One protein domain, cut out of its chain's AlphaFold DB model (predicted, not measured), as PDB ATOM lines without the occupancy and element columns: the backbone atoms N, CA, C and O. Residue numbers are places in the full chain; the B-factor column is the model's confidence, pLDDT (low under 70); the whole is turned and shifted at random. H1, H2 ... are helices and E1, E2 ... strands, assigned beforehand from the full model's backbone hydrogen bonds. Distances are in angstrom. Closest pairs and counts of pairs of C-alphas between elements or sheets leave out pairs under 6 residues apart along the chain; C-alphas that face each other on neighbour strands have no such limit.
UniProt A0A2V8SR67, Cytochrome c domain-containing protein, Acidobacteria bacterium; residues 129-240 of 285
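Overview. This is residues 129 to 240 of the 285 residues of the protein "Cytochrome c domain-containing protein" of Acidobacteria bacterium (UniProt A0A2V8SR67). With little regular structure, this is a winding chain of loops with short helices scattered along it and one small hairpin, E1 and E2, beside H5. E3, paired with residues 129 to 130, lies toward one end of the long axis, H4 toward the other. Of 112 printed residues, 41 are in six named helices and three strands, a mixed class, ordered H1 H2 E1 E2 H3 E3 H4 H5 H6. It is compact, with a radius of gyration of the C-alphas of 14.9 A, spanning 44 by 30 by 28 A.

Along the chain. Find C-alpha 134 at (-36.363, 2.463, -77.941), where H1, residues 134 to 137, begins. Next come H2 at 147 to 150, E1 at 153 to 155, E2 at 158 to 160, H3 at 165 to 172, 11.7 A long, E3 at 188 to 190, H4 at 201 to 205, H5 at 209 to 215, 9.2 A long, and H6 at 220 to 223, ending at (-33.418, -1.520, -92.368).

Arrangement. In the antiparallel hairpin E1 and E2, N 153 and O 160 are within hydrogen-bond range, 3.0 A. The closest C-alphas of E1 and H5, Thr 154 and His 209, are 6.6 A apart. H2 and H6 are close but not clearly touching, their closest C-alphas, Cys 148 and Cys 220, 7.2 A apart. H1 and H3 are apart. O i to N i+4 pairs are within range throughout H5, 1 of 4 in H3 and 0 of 1 in H4, where i+3 pairs number 4 of 5 and 1 of 2; H1, H2 and H6 are too short for such a pair.

Size, cuts and confidence. The C-alphas farthest apart, Glu 178 and Ala 205, are 45.3 A apart. The printed part has no cut, and H3 to E3 is a long link. Look for pLDDT under 70 at residues 177, 180, 182 and 196 to 205.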
ATOM      1  N   ASN A 129     -41.606  -8.246 -65.782       87.00
ATOM      2  CA  ASN A 129     -41.481  -7.822 -67.165       87.00
ATOM      3  C   ASN A 129     -40.634  -6.546 -67.236       87.00
ATOM      4  O   ASN A 129     -40.742  -5.674 -66.377       87.00
ATOM      5  N   MET A 130     -39.772  -6.446 -68.246       87.31
ATOM      6  CA  MET A 130     -38.975  -5.244 -68.484       87.31
ATOM      7  C   MET A 130     -39.756  -4.275 -69.371       87.31
ATOM      8  O   MET A 130     -40.232  -4.663 -70.437       87.31
ATOM      9  N   LYS A 131     -39.816  -3.018 -68.947       87.00
ATOM     10  CA  LYS A 131     -40.242  -1.836 -69.689       87.00
ATOM     11  C   LYS A 131     -39.005  -1.182 -70.296       87.00
ATOM     12  O   LYS A 131     -38.094  -0.775 -69.580       87.00
ATOM     13  N   PHE A 132     -38.972  -1.073 -71.615       88.50
ATOM     14  CA  PHE A 132     -37.903  -0.391 -72.335       88.50
ATOM     15  C   PHE A 132     -38.478   0.372 -73.526       88.50
ATOM     16  O   PHE A 132     -39.316  -0.154 -74.258       88.50
ATOM     17  N   VAL A 133     -38.027   1.613 -73.719       89.94
ATOM     18  CA  VAL A 133     -38.519   2.506 -74.775       89.94
ATOM     19  C   VAL A 133     -37.380   2.825 -75.736       89.94
ATOM     20  O   VAL A 133     -36.479   3.596 -75.403       89.94
ATOM     21  N   HIS A 134     -37.424   2.262 -76.945       92.94
ATOM     22  CA  HIS A 134     -36.363   2.463 -77.941       92.94
ATOM     23  C   HIS A 134     -36.229   3.923 -78.379       92.94
ATOM     24  O   HIS A 134     -35.114   4.392 -78.569       92.94
ATOM     25  N   SER A 135     -37.331   4.672 -78.503       93.00
ATOM     26  CA  SER A 135     -37.281   6.079 -78.937       93.00
ATOM     27  C   SER A 135     -36.510   6.984 -77.970       93.00
ATOM     28  O   SER A 135     -35.966   7.996 -78.399       93.00
ATOM     29  N   ALA A 136     -36.409   6.603 -76.694       91.69
ATOM     30  CA  ALA A 136     -35.604   7.315 -75.702       91.69
ATOM     31  C   ALA A 136     -34.095   7.012 -75.811       91.69
ATOM     32  O   ALA A 136     -33.293   7.753 -75.257       91.69
ATOM     33  N   HIS A 137     -33.703   5.956 -76.536       92.94
ATOM     34  CA  HIS A 137     -32.330   5.428 -76.566       92.94
ATOM     35  C   HIS A 137     -31.699   5.430 -77.966       92.94
ATOM     36  O   HIS A 137     -30.811   4.637 -78.273       92.94
ATOM     37  N   ILE A 138     -32.191   6.285 -78.861       91.88
ATOM     38  CA  ILE A 138     -31.721   6.365 -80.257       91.88
ATOM     39  C   ILE A 138     -31.165   7.742 -80.623       91.88
ATOM     40  O   ILE A 138     -30.785   7.959 -81.770       91.88
ATOM     41  N   SER A 139     -31.144   8.690 -79.683       90.19
ATOM     42  CA  SER A 139     -30.673  10.056 -79.925       90.19
ATOM     43  C   SER A 139     -30.256  10.756 -78.628       90.19
ATOM     44  O   SER A 139     -30.643  10.323 -77.542       90.19
ATOM     45  N   GLY A 140     -29.491  11.846 -78.754       90.00
ATOM     46  CA  GLY A 140     -29.048  12.670 -77.624       90.00
ATOM     47  C   GLY A 140     -28.242  11.887 -76.584       90.00
ATOM     48  O   GLY A 140     -27.571  10.915 -76.919       90.00
ATOM     49  N   GLU A 141     -28.362  12.288 -75.318       87.06
ATOM     50  CA  GLU A 141     -27.701  11.637 -74.171       87.06
ATOM     51  C   GLU A 141     -28.175  10.194 -73.927       87.06
ATOM     52  O   GLU A 141     -27.503   9.420 -73.251       87.06
ATOM     53  N   GLY A 142     -29.334   9.813 -74.473       87.75
ATOM     54  CA  GLY A 142     -29.848   8.448 -74.382       87.75
ATOM     55  C   GLY A 142     -29.225   7.486 -75.395       87.75
ATOM     56  O   GLY A 142     -29.438   6.281 -75.283       87.75
ATOM     57  N   LEU A 143     -28.491   7.986 -76.399       90.69
ATOM     58  CA  LEU A 143     -27.895   7.162 -77.450       90.69
ATOM     59  C   LEU A 143     -26.692   6.365 -76.908       90.69
ATOM     60  O   LEU A 143     -25.685   6.966 -76.528       90.69
ATOM     61  N   PRO A 144     -26.729   5.020 -76.934       91.44
ATOM     62  CA  PRO A 144     -25.595   4.217 -76.504       91.44
ATOM     63  C   PRO A 144     -24.374   4.389 -77.428       91.44
ATOM     64  O   PRO A 144     -24.550   4.596 -78.633       91.44
ATOM     65  N   PRO A 145     -23.133   4.207 -76.929       89.44
ATOM     66  CA  PRO A 145     -21.909   4.456 -77.703       89.44
ATOM     67  C   PRO A 145     -21.787   3.674 -79.021       89.44
ATOM     68  O   PRO A 145     -21.140   4.143 -79.952       89.44
ATOM     69  N   GLN A 146     -22.389   2.481 -79.110       89.38
ATOM     70  CA  GLN A 146     -22.411   1.647 -80.324       89.38
ATOM     71  C   GLN A 146     -23.835   1.512 -80.894       89.38
ATOM     72  O   GLN A 146     -24.148   0.559 -81.616       89.38
ATOM     73  N   GLY A 147     -24.726   2.445 -80.545       90.69
ATOM     74  CA  GLY A 147     -26.135   2.424 -80.922       90.69
ATOM     75  C   GLY A 147     -26.812   1.111 -80.532       90.69
ATOM     76  O   GLY A 147     -26.669   0.617 -79.413       90.69
ATOM     77  N   CYS A 148     -27.529   0.501 -81.478       90.56
ATOM     78  CA  CYS A 148     -28.251  -0.752 -81.249       90.56
ATOM     79  C   CYS A 148     -27.330  -1.893 -80.781       90.56
ATOM     80  O   CYS A 148     -27.760  -2.740 -79.999       90.56
ATOM     81  N   ALA A 149     -26.074  -1.916 -81.243       89.25
ATOM     82  CA  ALA A 149     -25.124  -2.989 -80.958       89.25
ATOM     83  C   ALA A 149     -24.601  -2.978 -79.513       89.25
ATOM     84  O   ALA A 149     -24.063  -3.985 -79.069       89.25
ATOM     85  N   THR A 150     -24.801  -1.891 -78.756       90.88
ATOM     86  CA  THR A 150     -24.459  -1.866 -77.324       90.88
ATOM     87  C   THR A 150     -25.262  -2.897 -76.530       90.88
ATOM     88  O   THR A 150     -24.737  -3.489 -75.591       90.88
ATOM     89  N   CYS A 151     -26.518  -3.132 -76.913       88.81
ATOM     90  CA  CYS A 151     -27.390  -4.085 -76.228       88.81
ATOM     91  C   CYS A 151     -27.639  -5.344 -77.068       88.81
ATOM     92  O   CYS A 151     -27.757  -6.438 -76.524       88.81
ATOM     93  N   HIS A 152     -27.735  -5.201 -78.392       88.56
ATOM     94  CA  HIS A 152     -28.113  -6.294 -79.275       88.56
ATOM     95  C   HIS A 152     -26.918  -7.024 -79.875       88.56
ATOM     96  O   HIS A 152     -26.181  -6.483 -80.701       88.56
ATOM     97  N   GLU A 153     -26.841  -8.318 -79.594       84.06
ATOM     98  CA  GLU A 153     -25.896  -9.218 -80.240       84.06
ATOM     99  C   GLU A 153     -26.499  -9.865 -81.488       84.06
ATOM    100  O   GLU A 153     -27.714 -10.056 -81.619       84.06
ATOM    101  N   THR A 154     -25.635 -10.203 -82.444       77.25
ATOM    102  CA  THR A 154     -26.044 -10.888 -83.671       77.25
ATOM    103  C   THR A 154     -26.257 -12.375 -83.414       77.25
ATOM    104  O   THR A 154     -25.316 -13.075 -83.062       77.25
ATOM    105  N   ALA A 155     -27.463 -12.875 -83.688       71.56
ATOM    106  CA  ALA A 155     -27.812 -14.289 -83.567       71.56
ATOM    107  C   ALA A 155     -28.453 -14.794 -84.871       71.56
ATOM    108  O   ALA A 155     -29.676 -14.908 -85.003       71.56
ATOM    109  N   GLY A 156     -27.619 -15.075 -85.877       72.62
ATOM    110  CA  GLY A 156     -28.076 -15.477 -87.211       72.62
ATOM    111  C   GLY A 156     -28.952 -14.400 -87.866       72.62
ATOM    112  O   GLY A 156     -28.514 -13.264 -88.052       72.62
ATOM    113  N   ALA A 157     -30.201 -14.744 -88.198       70.56
ATOM    114  CA  ALA A 157     -31.175 -13.804 -88.765       70.56
ATOM    115  C   ALA A 157     -31.899 -12.936 -87.721       70.56
ATOM    116  O   ALA A 157     -32.685 -12.073 -88.094       70.56
ATOM    117  N   GLY A 158     -31.643 -13.135 -86.426       73.81
ATOM    118  CA  GLY A 158     -32.201 -12.325 -85.348       73.81
ATOM    119  C   GLY A 158     -31.144 -11.515 -84.604       73.81
ATOM    120  O   GLY A 158     -29.936 -11.676 -84.803       73.81
ATOM    121  N   LYS A 159     -31.629 -10.659 -83.707       79.06
ATOM    122  CA  LYS A 159     -30.833 -10.024 -82.660       79.06
ATOM    123  C   LYS A 159     -31.290 -10.545 -81.306       79.06
ATOM    124  O   LYS A 159     -32.487 -10.725 -81.087       79.06
ATOM    125  N   THR A 160     -30.343 -10.795 -80.415       79.31
ATOM    126  CA  THR A 160     -30.605 -11.256 -79.048       79.31
ATOM    127  C   THR A 160     -30.140 -10.221 -78.041       79.31
ATOM    128  O   THR A 160     -29.343  -9.343 -78.362       79.31
ATOM    129  N   LEU A 161     -30.672 -10.325 -76.829       80.50
ATOM    130  CA  LEU A 161     -30.241  -9.567 -75.662       80.50
ATOM    131  C   LEU A 161     -29.768 -10.568 -74.601       80.50
ATOM    132  O   LEU A 161     -30.347 -11.661 -74.518       80.50
ATOM    133  N   PRO A 162     -28.774 -10.210 -73.773       77.94
ATOM    134  CA  PRO A 162     -28.502 -10.935 -72.543       77.94
ATOM    135  C   PRO A 162     -29.769 -11.016 -71.682       77.94
ATOM    136  O   PRO A 162     -30.569 -10.080 -71.636       77.94
ATOM    137  N   VAL A 163     -29.959 -12.139 -70.992       76.62
ATOM    138  CA  VAL A 163     -31.098 -12.359 -70.088       76.62
ATOM    139  C   VAL A 163     -30.607 -12.731 -68.694       76.62
ATOM    140  O   VAL A 163     -29.563 -13.362 -68.544       76.62
ATOM    141  N   GLY A 164     -31.389 -12.375 -67.676       77.88
ATOM    142  CA  GLY A 164     -31.067 -12.637 -66.273       77.88
ATOM    143  C   GLY A 164     -30.357 -11.471 -65.586       77.88
ATOM    144  O   GLY A 164     -30.232 -10.381 -66.139       77.88
ATOM    145  N   ILE A 165     -29.909 -11.693 -64.347       76.12
ATOM    146  CA  ILE A 165     -29.394 -10.618 -63.486       76.12
ATOM    147  C   ILE A 165     -28.137  -9.948 -64.058       76.12
ATOM    148  O   ILE A 165     -27.990  -8.733 -63.947       76.12
ATOM    149  N   THR A 166     -27.286 -10.703 -64.755       79.50
ATOM    150  CA  THR A 166     -26.052 -10.196 -65.374       79.50
ATOM    151  C   THR A 166     -26.313  -9.212 -66.514       79.50
ATOM    152  O   THR A 166     -25.463  -8.365 -66.781       79.50
ATOM    153  N   ALA A 167     -27.500  -9.247 -67.134       84.12
ATOM    154  CA  ALA A 167     -27.885  -8.310 -68.191       84.12
ATOM    155  C   ALA A 167     -27.936  -6.848 -67.706       84.12
ATOM    156  O   ALA A 167     -27.783  -5.929 -68.508       84.12
ATOM    157  N   HIS A 168     -28.087  -6.616 -66.395       85.38
ATOM    158  CA  HIS A 168     -28.096  -5.266 -65.827       85.38
ATOM    159  C   HIS A 168     -26.773  -4.518 -66.017       85.38
ATOM    160  O   HIS A 168     -26.781  -3.290 -66.020       85.38
ATOM    161  N   ALA A 169     -25.651  -5.221 -66.212       84.25
ATOM    162  CA  ALA A 169     -24.363  -4.582 -66.481       84.25
ATOM    163  C   ALA A 169     -24.420  -3.671 -67.724       84.25
ATOM    164  O   ALA A 169     -23.852  -2.577 -67.719       84.25
ATOM    165  N   THR A 170     -25.173  -4.073 -68.754       87.00
ATOM    166  CA  THR A 170     -25.394  -3.261 -69.957       87.00
ATOM    167  C   THR A 170     -26.121  -1.959 -69.622       87.00
ATOM    168  O   THR A 170     -25.694  -0.889 -70.046       87.00
ATOM    169  N   CYS A 171     -27.176  -2.021 -68.805       86.75
ATOM    170  CA  CYS A 171     -27.951  -0.843 -68.408       86.75
ATOM    171  C   CYS A 171     -27.137   0.088 -67.496       86.75
ATOM    172  O   CYS A 171     -27.107   1.299 -67.698       86.75
ATOM    173  N   TYR A 172     -26.441  -0.478 -66.506       84.44
ATOM    174  CA  TYR A 172     -25.679   0.275 -65.503       84.44
ATOM    175  C   TYR A 172     -24.389   0.899 -66.035       84.44
ATOM    176  O   TYR A 172     -23.771   1.690 -65.329       84.44
ATOM    177  N   THR A 173     -24.008   0.598 -67.278       84.75
ATOM    178  CA  THR A 173     -22.926   1.316 -67.963       84.75
ATOM    179  C   THR A 173     -23.269   2.801 -68.134       84.75
ATOM    180  O   THR A 173     -22.382   3.644 -68.044       84.75
ATOM    181  N   CYS A 174     -24.552   3.126 -68.326       86.38
ATOM    182  CA  CYS A 174     -25.038   4.505 -68.451       86.38
ATOM    183  C   CYS A 174     -25.928   4.913 -67.266       86.38
ATOM    184  O   CYS A 174     -25.884   6.056 -66.819       86.38
ATOM    185  N   HIS A 175     -26.713   3.979 -66.721       86.00
ATOM    186  CA  HIS A 175     -27.617   4.236 -65.601       86.00
ATOM    187  C   HIS A 175     -26.946   3.982 -64.251       86.00
ATOM    188  O   HIS A 175     -27.190   2.976 -63.577       86.00
ATOM    189  N   THR A 176     -26.068   4.904 -63.865       78.31
ATOM    190  CA  THR A 176     -25.378   4.888 -62.571       78.31
ATOM    191  C   THR A 176     -26.290   5.406 -61.445       78.31
ATOM    192  O   THR A 176     -27.342   5.986 -61.729       78.31
ATOM    193  N   PRO A 177     -25.930   5.243 -60.160       69.25
ATOM    194  CA  PRO A 177     -26.688   5.837 -59.052       69.25
ATOM    195  C   PRO A 177     -26.913   7.356 -59.192       69.25
ATOM    196  O   PRO A 177     -27.937   7.873 -58.756       69.25
ATOM    197  N   GLU A 178     -25.998   8.064 -59.855       71.38
ATOM    198  CA  GLU A 178     -26.083   9.503 -60.130       71.38
ATOM    199  C   GLU A 178     -27.111   9.842 -61.226       71.38
ATOM    200  O   GLU A 178     -27.619  10.961 -61.265       71.38
ATOM    201  N   SER A 179     -27.469   8.877 -62.083       70.06
ATOM    202  CA  SER A 179     -28.437   9.040 -63.184       70.06
ATOM    203  C   SER A 179     -29.909   9.082 -62.738       70.06
ATOM    204  O   SER A 179     -30.805   9.108 -63.576       70.06
ATOM    205  N   GLN A 180     -30.174   9.073 -61.426       65.56
ATOM    206  CA  GLN A 180     -31.511   9.042 -60.811       65.56
ATOM    207  C   GLN A 180     -32.361   7.794 -61.126       65.56
ATOM    208  O   GLN A 180     -33.516   7.718 -60.706       65.56
ATOM    209  N   ILE A 181     -31.802   6.759 -61.765       70.06
ATOM    210  CA  ILE A 181     -32.432   5.429 -61.815       70.06
ATOM    211  C   ILE A 181     -32.161   4.710 -60.490       70.06
ATOM    212  O   ILE A 181     -31.232   3.918 -60.350       70.06
ATOM    213  N   GLY A 182     -32.960   5.056 -59.480       67.69
ATOM    214  CA  GLY A 182     -32.751   4.603 -58.103       67.69
ATOM    215  C   GLY A 182     -33.406   3.267 -57.754       67.69
ATOM    216  O   GLY A 182     -33.044   2.672 -56.739       67.69
ATOM    217  N   SER A 183     -34.367   2.791 -58.550       82.56
ATOM    218  CA  SER A 183     -35.186   1.627 -58.203       82.56
ATOM    219  C   SER A 183     -35.533   0.763 -59.415       82.56
ATOM    220  O   SER A 183     -35.665   1.244 -60.542       82.56
ATOM    221  N   CYS A 184     -35.695  -0.540 -59.178       84.88
ATOM    222  CA  CYS A 184     -35.919  -1.544 -60.217       84.88
ATOM    223  C   CYS A 184     -37.228  -1.304 -60.987       84.88
ATOM    224  O   CYS A 184     -37.294  -1.605 -62.176       84.88
ATOM    225  N   ASN A 185     -38.252  -0.733 -60.341       86.50
ATOM    226  CA  ASN A 185     -39.569  -0.446 -60.928       86.50
ATOM    227  C   ASN A 185     -39.552   0.628 -62.031       86.50
ATOM    228  O   ASN A 185     -40.526   0.750 -62.782       86.50
ATOM    229  N   VAL A 186     -38.454   1.377 -62.177       87.69
ATOM    230  CA  VAL A 186     -38.248   2.264 -63.334       87.69
ATOM    231  C   VAL A 186     -38.238   1.433 -64.619       87.69
ATOM    232  O   VAL A 186     -38.959   1.739 -65.570       87.69
ATOM    233  N   CYS A 187     -37.501   0.321 -64.608       88.50
ATOM    234  CA  CYS A 187     -37.340  -0.563 -65.762       88.50
ATOM    235  C   CYS A 187     -38.209  -1.817 -65.685       88.50
ATOM    236  O   CYS A 187     -38.443  -2.440 -66.707       88.50
ATOM    237  N   HIS A 188     -38.689  -2.218 -64.512       89.62
ATOM    238  CA  HIS A 188     -39.457  -3.447 -64.333       89.62
ATOM    239  C   HIS A 188     -40.868  -3.184 -63.814       89.62
ATOM    240  O   HIS A 188     -41.161  -2.164 -63.196       89.62
ATOM    241  N   GLU A 189     -41.763  -4.122 -64.080       89.19
ATOM    242  CA  GLU A 189     -43.095  -4.193 -63.489       89.19
ATOM    243  C   GLU A 189     -43.392  -5.641 -63.088       89.19
ATOM    244  O   GLU A 189     -42.911  -6.576 -63.735       89.19
ATOM    245  N   VAL A 190     -44.178  -5.831 -62.025       89.62
ATOM    246  CA  VAL A 190     -44.653  -7.161 -61.619       89.62
ATOM    247  C   VAL A 190     -45.682  -7.620 -62.648       89.62
ATOM    248  O   VAL A 190     -46.855  -7.255 -62.592       89.62
ATOM    249  N   ALA A 191     -45.224  -8.384 -63.632       86.88
ATOM    250  CA  ALA A 191     -46.039  -8.869 -64.731       86.88
ATOM    251  C   ALA A 191     -45.395 -10.107 -65.370       86.88
ATOM    252  O   ALA A 191     -44.168 -10.248 -65.365       86.88
ATOM    253  N   PRO A 192     -46.196 -10.998 -65.984       83.88
ATOM    254  CA  PRO A 192     -45.661 -12.154 -66.689       83.88
ATOM    255  C   PRO A 192     -44.611 -11.747 -67.724       83.88
ATOM    256  O   PRO A 192     -44.809 -10.802 -68.490       83.88
ATOM    257  N   TYR A 193     -43.514 -12.500 -67.777       78.19
ATOM    258  CA  TYR A 193     -42.456 -12.272 -68.753       78.19
ATOM    259  C   TYR A 193     -42.989 -12.436 -70.182       78.19
ATOM    260  O   TYR A 193     -43.475 -13.507 -70.556       78.19
ATOM    261  N   ARG A 194     -42.869 -11.387 -71.002       74.75
ATOM    262  CA  ARG A 194     -43.266 -11.415 -72.416       74.75
ATOM    263  C   ARG A 194     -42.026 -11.462 -73.299       74.75
ATOM    264  O   ARG A 194     -41.299 -10.480 -73.426       74.75
ATOM    265  N   ARG A 195     -41.787 -12.604 -73.952       70.62
ATOM    266  CA  ARG A 195     -40.714 -12.705 -74.953       70.62
ATOM    267  C   ARG A 195     -41.056 -11.861 -76.176       70.62
ATOM    268  O   ARG A 195     -42.143 -11.993 -76.734       70.62
ATOM    269  N   THR A 196     -40.089 -11.076 -76.637       65.50
ATOM    270  CA  THR A 196     -40.148 -10.485 -77.978       65.50
ATOM    271  C   THR A 196     -39.753 -11.569 -78.990       65.50
ATOM    272  O   THR A 196     -38.699 -12.187 -78.812       65.50
ATOM    273  N   PRO A 197     -40.573 -11.868 -80.013       65.62
ATOM    274  CA  PRO A 197     -40.240 -12.891 -81.002       65.62
ATOM    275  C   PRO A 197     -38.948 -12.548 -81.759       65.62
ATOM    276  O   PRO A 197     -38.852 -11.502 -82.398       65.62
ATOM    277  N   ALA A 198     -37.959 -13.441 -81.718       60.88
ATOM    278  CA  ALA A 198     -36.701 -13.288 -82.448       60.88
ATOM    279  C   ALA A 198     -36.839 -13.839 -83.879       60.88
ATOM    280  O   ALA A 198     -36.411 -14.952 -84.179       60.88
ATOM    281  N   GLY A 199     -37.450 -13.044 -84.760       61.31
ATOM    282  CA  GLY A 199     -37.490 -13.289 -86.206       61.31
ATOM    283  C   GLY A 199     -38.464 -14.380 -86.675       61.31
ATOM    284  O   GLY A 199     -38.925 -15.229 -85.915       61.31
ATOM    285  N   ARG A 200     -38.795 -14.348 -87.972       61.47
ATOM    286  CA  ARG A 200     -39.605 -15.381 -88.638       61.47
ATOM    287  C   ARG A 200     -38.699 -16.503 -89.154       61.47
ATOM    288  O   ARG A 200     -37.622 -16.222 -89.674       61.47
ATOM    289  N   TYR A 201     -39.144 -17.758 -89.040       58.94
ATOM    290  CA  TYR A 201     -38.384 -18.955 -89.441       58.94
ATOM    291  C   TYR A 201     -37.852 -18.867 -90.882       58.94
ATOM    292  O   TYR A 201     -36.662 -19.077 -91.102       58.94
ATOM    293  N   VAL A 202     -38.699 -18.413 -91.810       59.41
ATOM    294  CA  VAL A 202     -38.384 -18.151 -93.225       59.41
ATOM    295  C   VAL A 202     -37.132 -17.303 -93.452       59.41
ATOM    296  O   VAL A 202     -36.344 -17.574 -94.349       59.41
ATOM    297  N   PHE A 203     -36.907 -16.297 -92.607       65.69
ATOM    298  CA  PHE A 203     -35.802 -15.352 -92.756       65.69
ATOM    299  C   PHE A 203     -34.459 -15.986 -92.366       65.69
ATOM    300  O   PHE A 203     -33.407 -15.573 -92.843       65.69
ATOM    301  N   ARG A 204     -34.478 -17.027 -91.519       66.44
ATOM    302  CA  ARG A 204     -33.263 -17.689 -91.010       66.44
ATOM    303  C   ARG A 204     -32.493 -18.449 -92.084       66.44
ATOM    304  O   ARG A 204     -31.294 -18.637 -91.916       66.44
ATOM    305  N   ALA A 205     -33.169 -18.889 -93.142       68.94
ATOM    306  CA  ALA A 205     -32.554 -19.665 -94.214       68.94
ATOM    307  C   ALA A 205     -31.843 -18.791 -95.263       68.94
ATOM    308  O   ALA A 205     -30.950 -19.280 -95.948       68.94
ATOM    309  N   VAL A 206     -32.238 -17.520 -95.390       75.44
ATOM    310  CA  VAL A 206     -31.906 -16.683 -96.561       75.44
ATOM    311  C   VAL A 206     -31.222 -15.367 -96.195       75.44
ATOM    312  O   VAL A 206     -30.630 -14.720 -97.054       75.44
ATOM    313  N   PHE A 207     -31.274 -14.963 -94.922       81.88
ATOM    314  CA  PHE A 207     -30.740 -13.692 -94.452       81.88
ATOM    315  C   PHE A 207     -29.758 -13.861 -93.289       81.88
ATOM    316  O   PHE A 207     -29.965 -14.647 -92.364       81.88
ATOM    317  N   SER A 208     -28.702 -13.043 -93.301       84.19
ATOM    318  CA  SER A 208     -27.703 -12.959 -92.236       84.19
ATOM    319  C   SER A 208     -27.451 -11.506 -91.853       84.19
ATOM    320  O   SER A 208     -26.990 -10.709 -92.674       84.19
ATOM    321  N   HIS A 209     -27.677 -11.169 -90.579       87.69
ATOM    322  CA  HIS A 209     -27.302  -9.858 -90.046       87.69
ATOM    323  C   HIS A 209     -25.789  -9.642 -90.088       87.69
ATOM    324  O   HIS A 209     -25.360  -8.513 -90.285       87.69
ATOM    325  N   ARG A 210     -24.975 -10.689 -89.892       86.44
ATOM    326  CA  ARG A 210     -23.508 -10.571 -89.894       86.44
ATOM    327  C   ARG A 210     -22.988 -10.116 -91.256       86.44
ATOM    328  O   ARG A 210     -22.122  -9.249 -91.304       86.44
ATOM    329  N   GLU A 211     -23.544 -10.669 -92.332       86.88
ATOM    330  CA  GLU A 211     -23.157 -10.295 -93.695       86.88
ATOM    331  C   GLU A 211     -23.556  -8.846 -93.996       86.88
ATOM    332  O   GLU A 211     -22.727  -8.052 -94.426       86.88
ATOM    333  N   HIS A 212     -24.792  -8.455 -93.682       88.31
ATOM    334  CA  HIS A 212     -25.265  -7.103 -93.992       88.31
ATOM    335  C   HIS A 212     -24.637  -6.029 -93.094       88.31
ATOM    336  O   HIS A 212     -24.279  -4.962 -93.575       88.31
ATOM    337  N   SER A 213     -24.451  -6.303 -91.800       87.88
ATOM    338  CA  SER A 213     -23.834  -5.336 -90.883       87.88
ATOM    339  C   SER A 213     -22.309  -5.373 -90.959       87.88
ATOM    340  O   SER A 213     -21.701  -4.510 -91.576       87.88
ATOM    341  N   SER A 214     -21.667  -6.376 -90.363       82.44
ATOM    342  CA  SER A 214     -20.210  -6.402 -90.213       82.44
ATOM    343  C   SER A 214     -19.445  -6.524 -91.535       82.44
ATOM    344  O   SER A 214     -18.357  -5.967 -91.627       82.44
ATOM    345  N   ALA A 215     -19.966  -7.251 -92.532       85.69
ATOM    346  CA  ALA A 215     -19.242  -7.464 -93.792       85.69
ATOM    347  C   ALA A 215     -19.523  -6.382 -94.849       85.69
ATOM    348  O   ALA A 215     -18.613  -5.999 -95.581       85.69
ATOM    349  N   GLN A 216     -20.757  -5.879 -94.930       88.69
ATOM    350  CA  GLN A 216     -21.172  -4.895 -95.942       88.69
ATOM    351  C   GLN A 216     -21.300  -3.462 -95.407       88.69
ATOM    352  O   GLN A 216     -21.458  -2.534 -96.198       88.69
ATOM    353  N   GLY A 217     -21.235  -3.262 -94.090       89.50
ATOM    354  CA  GLY A 217     -21.306  -1.939 -93.468       89.50
ATOM    355  C   GLY A 217     -22.699  -1.303 -93.473       89.50
ATOM    356  O   GLY A 217     -22.797  -0.089 -93.319       89.50
ATOM    357  N   VAL A 218     -23.771  -2.085 -93.656       89.81
ATOM    358  CA  VAL A 218     -25.149  -1.572 -93.605       89.81
ATOM    359  C   VAL A 218     -25.550  -1.321 -92.153       89.81
ATOM    360  O   VAL A 218     -25.468  -2.210 -91.297       89.81
ATOM    361  N   ASN A 219     -26.015  -0.106 -91.872       89.50
ATOM    362  CA  ASN A 219     -26.419   0.302 -90.533       89.50
ATOM    363  C   ASN A 219     -27.807  -0.230 -90.164       89.50
ATOM    364  O   ASN A 219     -28.669  -0.446 -91.013       89.50
ATOM    365  N   CYS A 220     -28.062  -0.381 -88.860       89.50
ATOM    366  CA  CYS A 220     -29.345  -0.881 -88.359       89.50
ATOM    367  C   CYS A 220     -30.526  -0.022 -88.829       89.50
ATOM    368  O   CYS A 220     -31.563  -0.575 -89.185       89.50
ATOM    369  N   SER A 221     -30.352   1.302 -88.861       88.75
ATOM    370  CA  SER A 221     -31.380   2.278 -89.240       88.75
ATOM    371  C   SER A 221     -31.748   2.265 -90.725       88.75
ATOM    372  O   SER A 221     -32.821   2.740 -91.083       88.75
ATOM    373  N   GLU A 222     -30.901   1.703 -91.591       89.44
ATOM    374  CA  GLU A 222     -31.216   1.559 -93.019       89.44
ATOM    375  C   GLU A 222     -32.301   0.502 -93.260       89.44
ATOM    376  O   GLU A 222     -33.033   0.565 -94.242       89.44
ATOM    377  N   CYS A 223     -32.433  -0.446 -92.330       87.12
ATOM    378  CA  CYS A 223     -33.418  -1.520 -92.368       87.12
ATOM    379  C   CYS A 223     -34.542  -1.288 -91.345       87.12
ATOM    380  O   CYS A 223     -35.732  -1.381 -91.659       87.12
ATOM    381  N   HIS A 224     -34.173  -0.968 -90.110       89.50
ATOM    382  CA  HIS A 224     -35.073  -0.877 -88.972       89.50
ATOM    383  C   HIS A 224     -35.369   0.576 -88.610       89.50
ATOM    384  O   HIS A 224     -34.475   1.363 -88.326       89.50
ATOM    385  N   SER A 225     -36.651   0.908 -88.542       89.12
ATOM    386  CA  SER A 225     -37.140   2.182 -88.024       89.12
ATOM    387  C   SER A 225     -37.635   2.007 -86.595       89.12
ATOM    388  O   SER A 225     -38.199   0.967 -86.245       89.12
ATOM    389  N   VAL A 226     -37.440   3.036 -85.772       91.94
ATOM    390  CA  VAL A 226     -37.995   3.081 -84.421       91.94
ATOM    391  C   VAL A 226     -39.272   3.905 -84.435       91.94
ATOM    392  O   VAL A 226     -39.284   5.056 -84.861       91.94
ATOM    393  N   ARG A 227     -40.360   3.289 -83.982       90.88
ATOM    394  CA  ARG A 227     -41.699   3.865 -83.906       90.88
ATOM    395  C   ARG A 227     -41.948   4.294 -82.471       90.88
ATOM    396  O   ARG A 227     -42.096   3.446 -81.587       90.88
ATOM    397  N   ALA A 228     -41.976   5.604 -82.244       86.69
ATOM    398  CA  ALA A 228     -42.422   6.145 -80.969       86.69
ATOM    399  C   ALA A 228     -43.847   5.641 -80.668       86.69
ATOM    400  O   ALA A 228     -44.639   5.441 -81.587       86.69
ATOM    401  N   GLU A 229     -44.137   5.387 -79.391       83.62
ATOM    402  CA  GLU A 229     -45.476   5.027 -78.880       83.62
ATOM    403  C   GLU A 229     -46.042   3.660 -79.306       83.62
ATOM    404  O   GLU A 229     -47.093   3.245 -78.817       83.62
ATOM    405  N   ALA A 230     -45.339   2.896 -80.145       86.88
ATOM    406  CA  ALA A 230     -45.727   1.520 -80.417       86.88
ATOM    407  C   ALA A 230     -45.560   0.640 -79.155       86.88
ATOM    408  O   ALA A 230     -44.647   0.874 -78.348       86.88
ATOM    409  N   PRO A 231     -46.380  -0.418 -78.985       85.75
ATOM    410  CA  PRO A 231     -46.152  -1.427 -77.952       85.75
ATOM    411  C   PRO A 231     -44.713  -1.950 -78.014       85.75
ATOM    412  O   PRO A 231     -44.204  -2.170 -79.114       85.75
ATOM    413  N   GLN A 232     -44.069  -2.188 -76.864       82.69
ATOM    414  CA  GLN A 232     -42.633  -2.508 -76.761       82.69
ATOM    415  C   GLN A 232     -42.142  -3.552 -77.779       82.69
ATOM    416  O   GLN A 232     -41.128  -3.340 -78.436       82.69
ATOM    417  N   GLY A 233     -42.899  -4.636 -77.987       80.69
ATOM    418  CA  GLY A 233     -42.561  -5.694 -78.955       80.69
ATOM    419  C   GLY A 233     -42.666  -5.303 -80.439       80.69
ATOM    420  O   GLY A 233     -42.414  -6.135 -81.303       80.69
ATOM    421  N   SER A 234     -43.058  -4.066 -80.741       84.69
ATOM    422  CA  SER A 234     -43.274  -3.521 -82.090       84.69
ATOM    423  C   SER A 234     -42.668  -2.126 -82.291       84.69
ATOM    424  O   SER A 234     -42.880  -1.503 -83.332       84.69
ATOM    425  N   GLN A 235     -41.901  -1.636 -81.310       89.69
ATOM    426  CA  GLN A 235     -41.210  -0.344 -81.383       89.69
ATOM    427  C   GLN A 235     -40.123  -0.308 -82.447       89.69
ATOM    428  O   GLN A 235     -39.841   0.757 -82.978       89.69
ATOM    429  N   VAL A 236     -39.523  -1.449 -82.773       88.88
ATOM    430  CA  VAL A 236     -38.554  -1.569 -83.862       88.88
ATOM    431  C   VAL A 236     -39.230  -2.299 -85.015       88.88
ATOM    432  O   VAL A 236     -39.776  -3.388 -84.826       88.88
ATOM    433  N   SER A 237     -39.230  -1.703 -86.208       85.56
ATOM    434  CA  SER A 237     -39.882  -2.303 -87.371       85.56
ATOM    435  C   SER A 237     -39.204  -3.605 -87.788       85.56
ATOM    436  O   SER A 237     -37.979  -3.724 -87.772       85.56
ATOM    437  N   THR A 238     -39.996  -4.571 -88.238       79.25
ATOM    438  CA  THR A 238     -39.493  -5.759 -88.932       79.25
ATOM    439  C   THR A 238     -39.372  -5.486 -90.427       79.25
ATOM    440  O   THR A 238     -40.179  -4.736 -90.974       79.25
ATOM    441  N   ILE A 239     -38.409  -6.132 -91.079       78.56
ATOM    442  CA  ILE A 239     -38.310  -6.164 -92.542       78.56
ATOM    443  C   ILE A 239     -39.394  -7.085 -93.101       78.56
ATOM    444  O   ILE A 239     -39.666  -8.152 -92.540       78.56
ATOM    445  N   GLU A 240     -40.024  -6.667 -94.192       75.50
ATOM    446  CA  GLU A 240     -40.972  -7.509 -94.912       75.50
ATOM    447  C   GLU A 240     -40.207  -8.539 -95.746       75.50
ATOM    448  O   GLU A 240     -39.350  -8.177 -96.542       75.50
TER     449      GLU A 240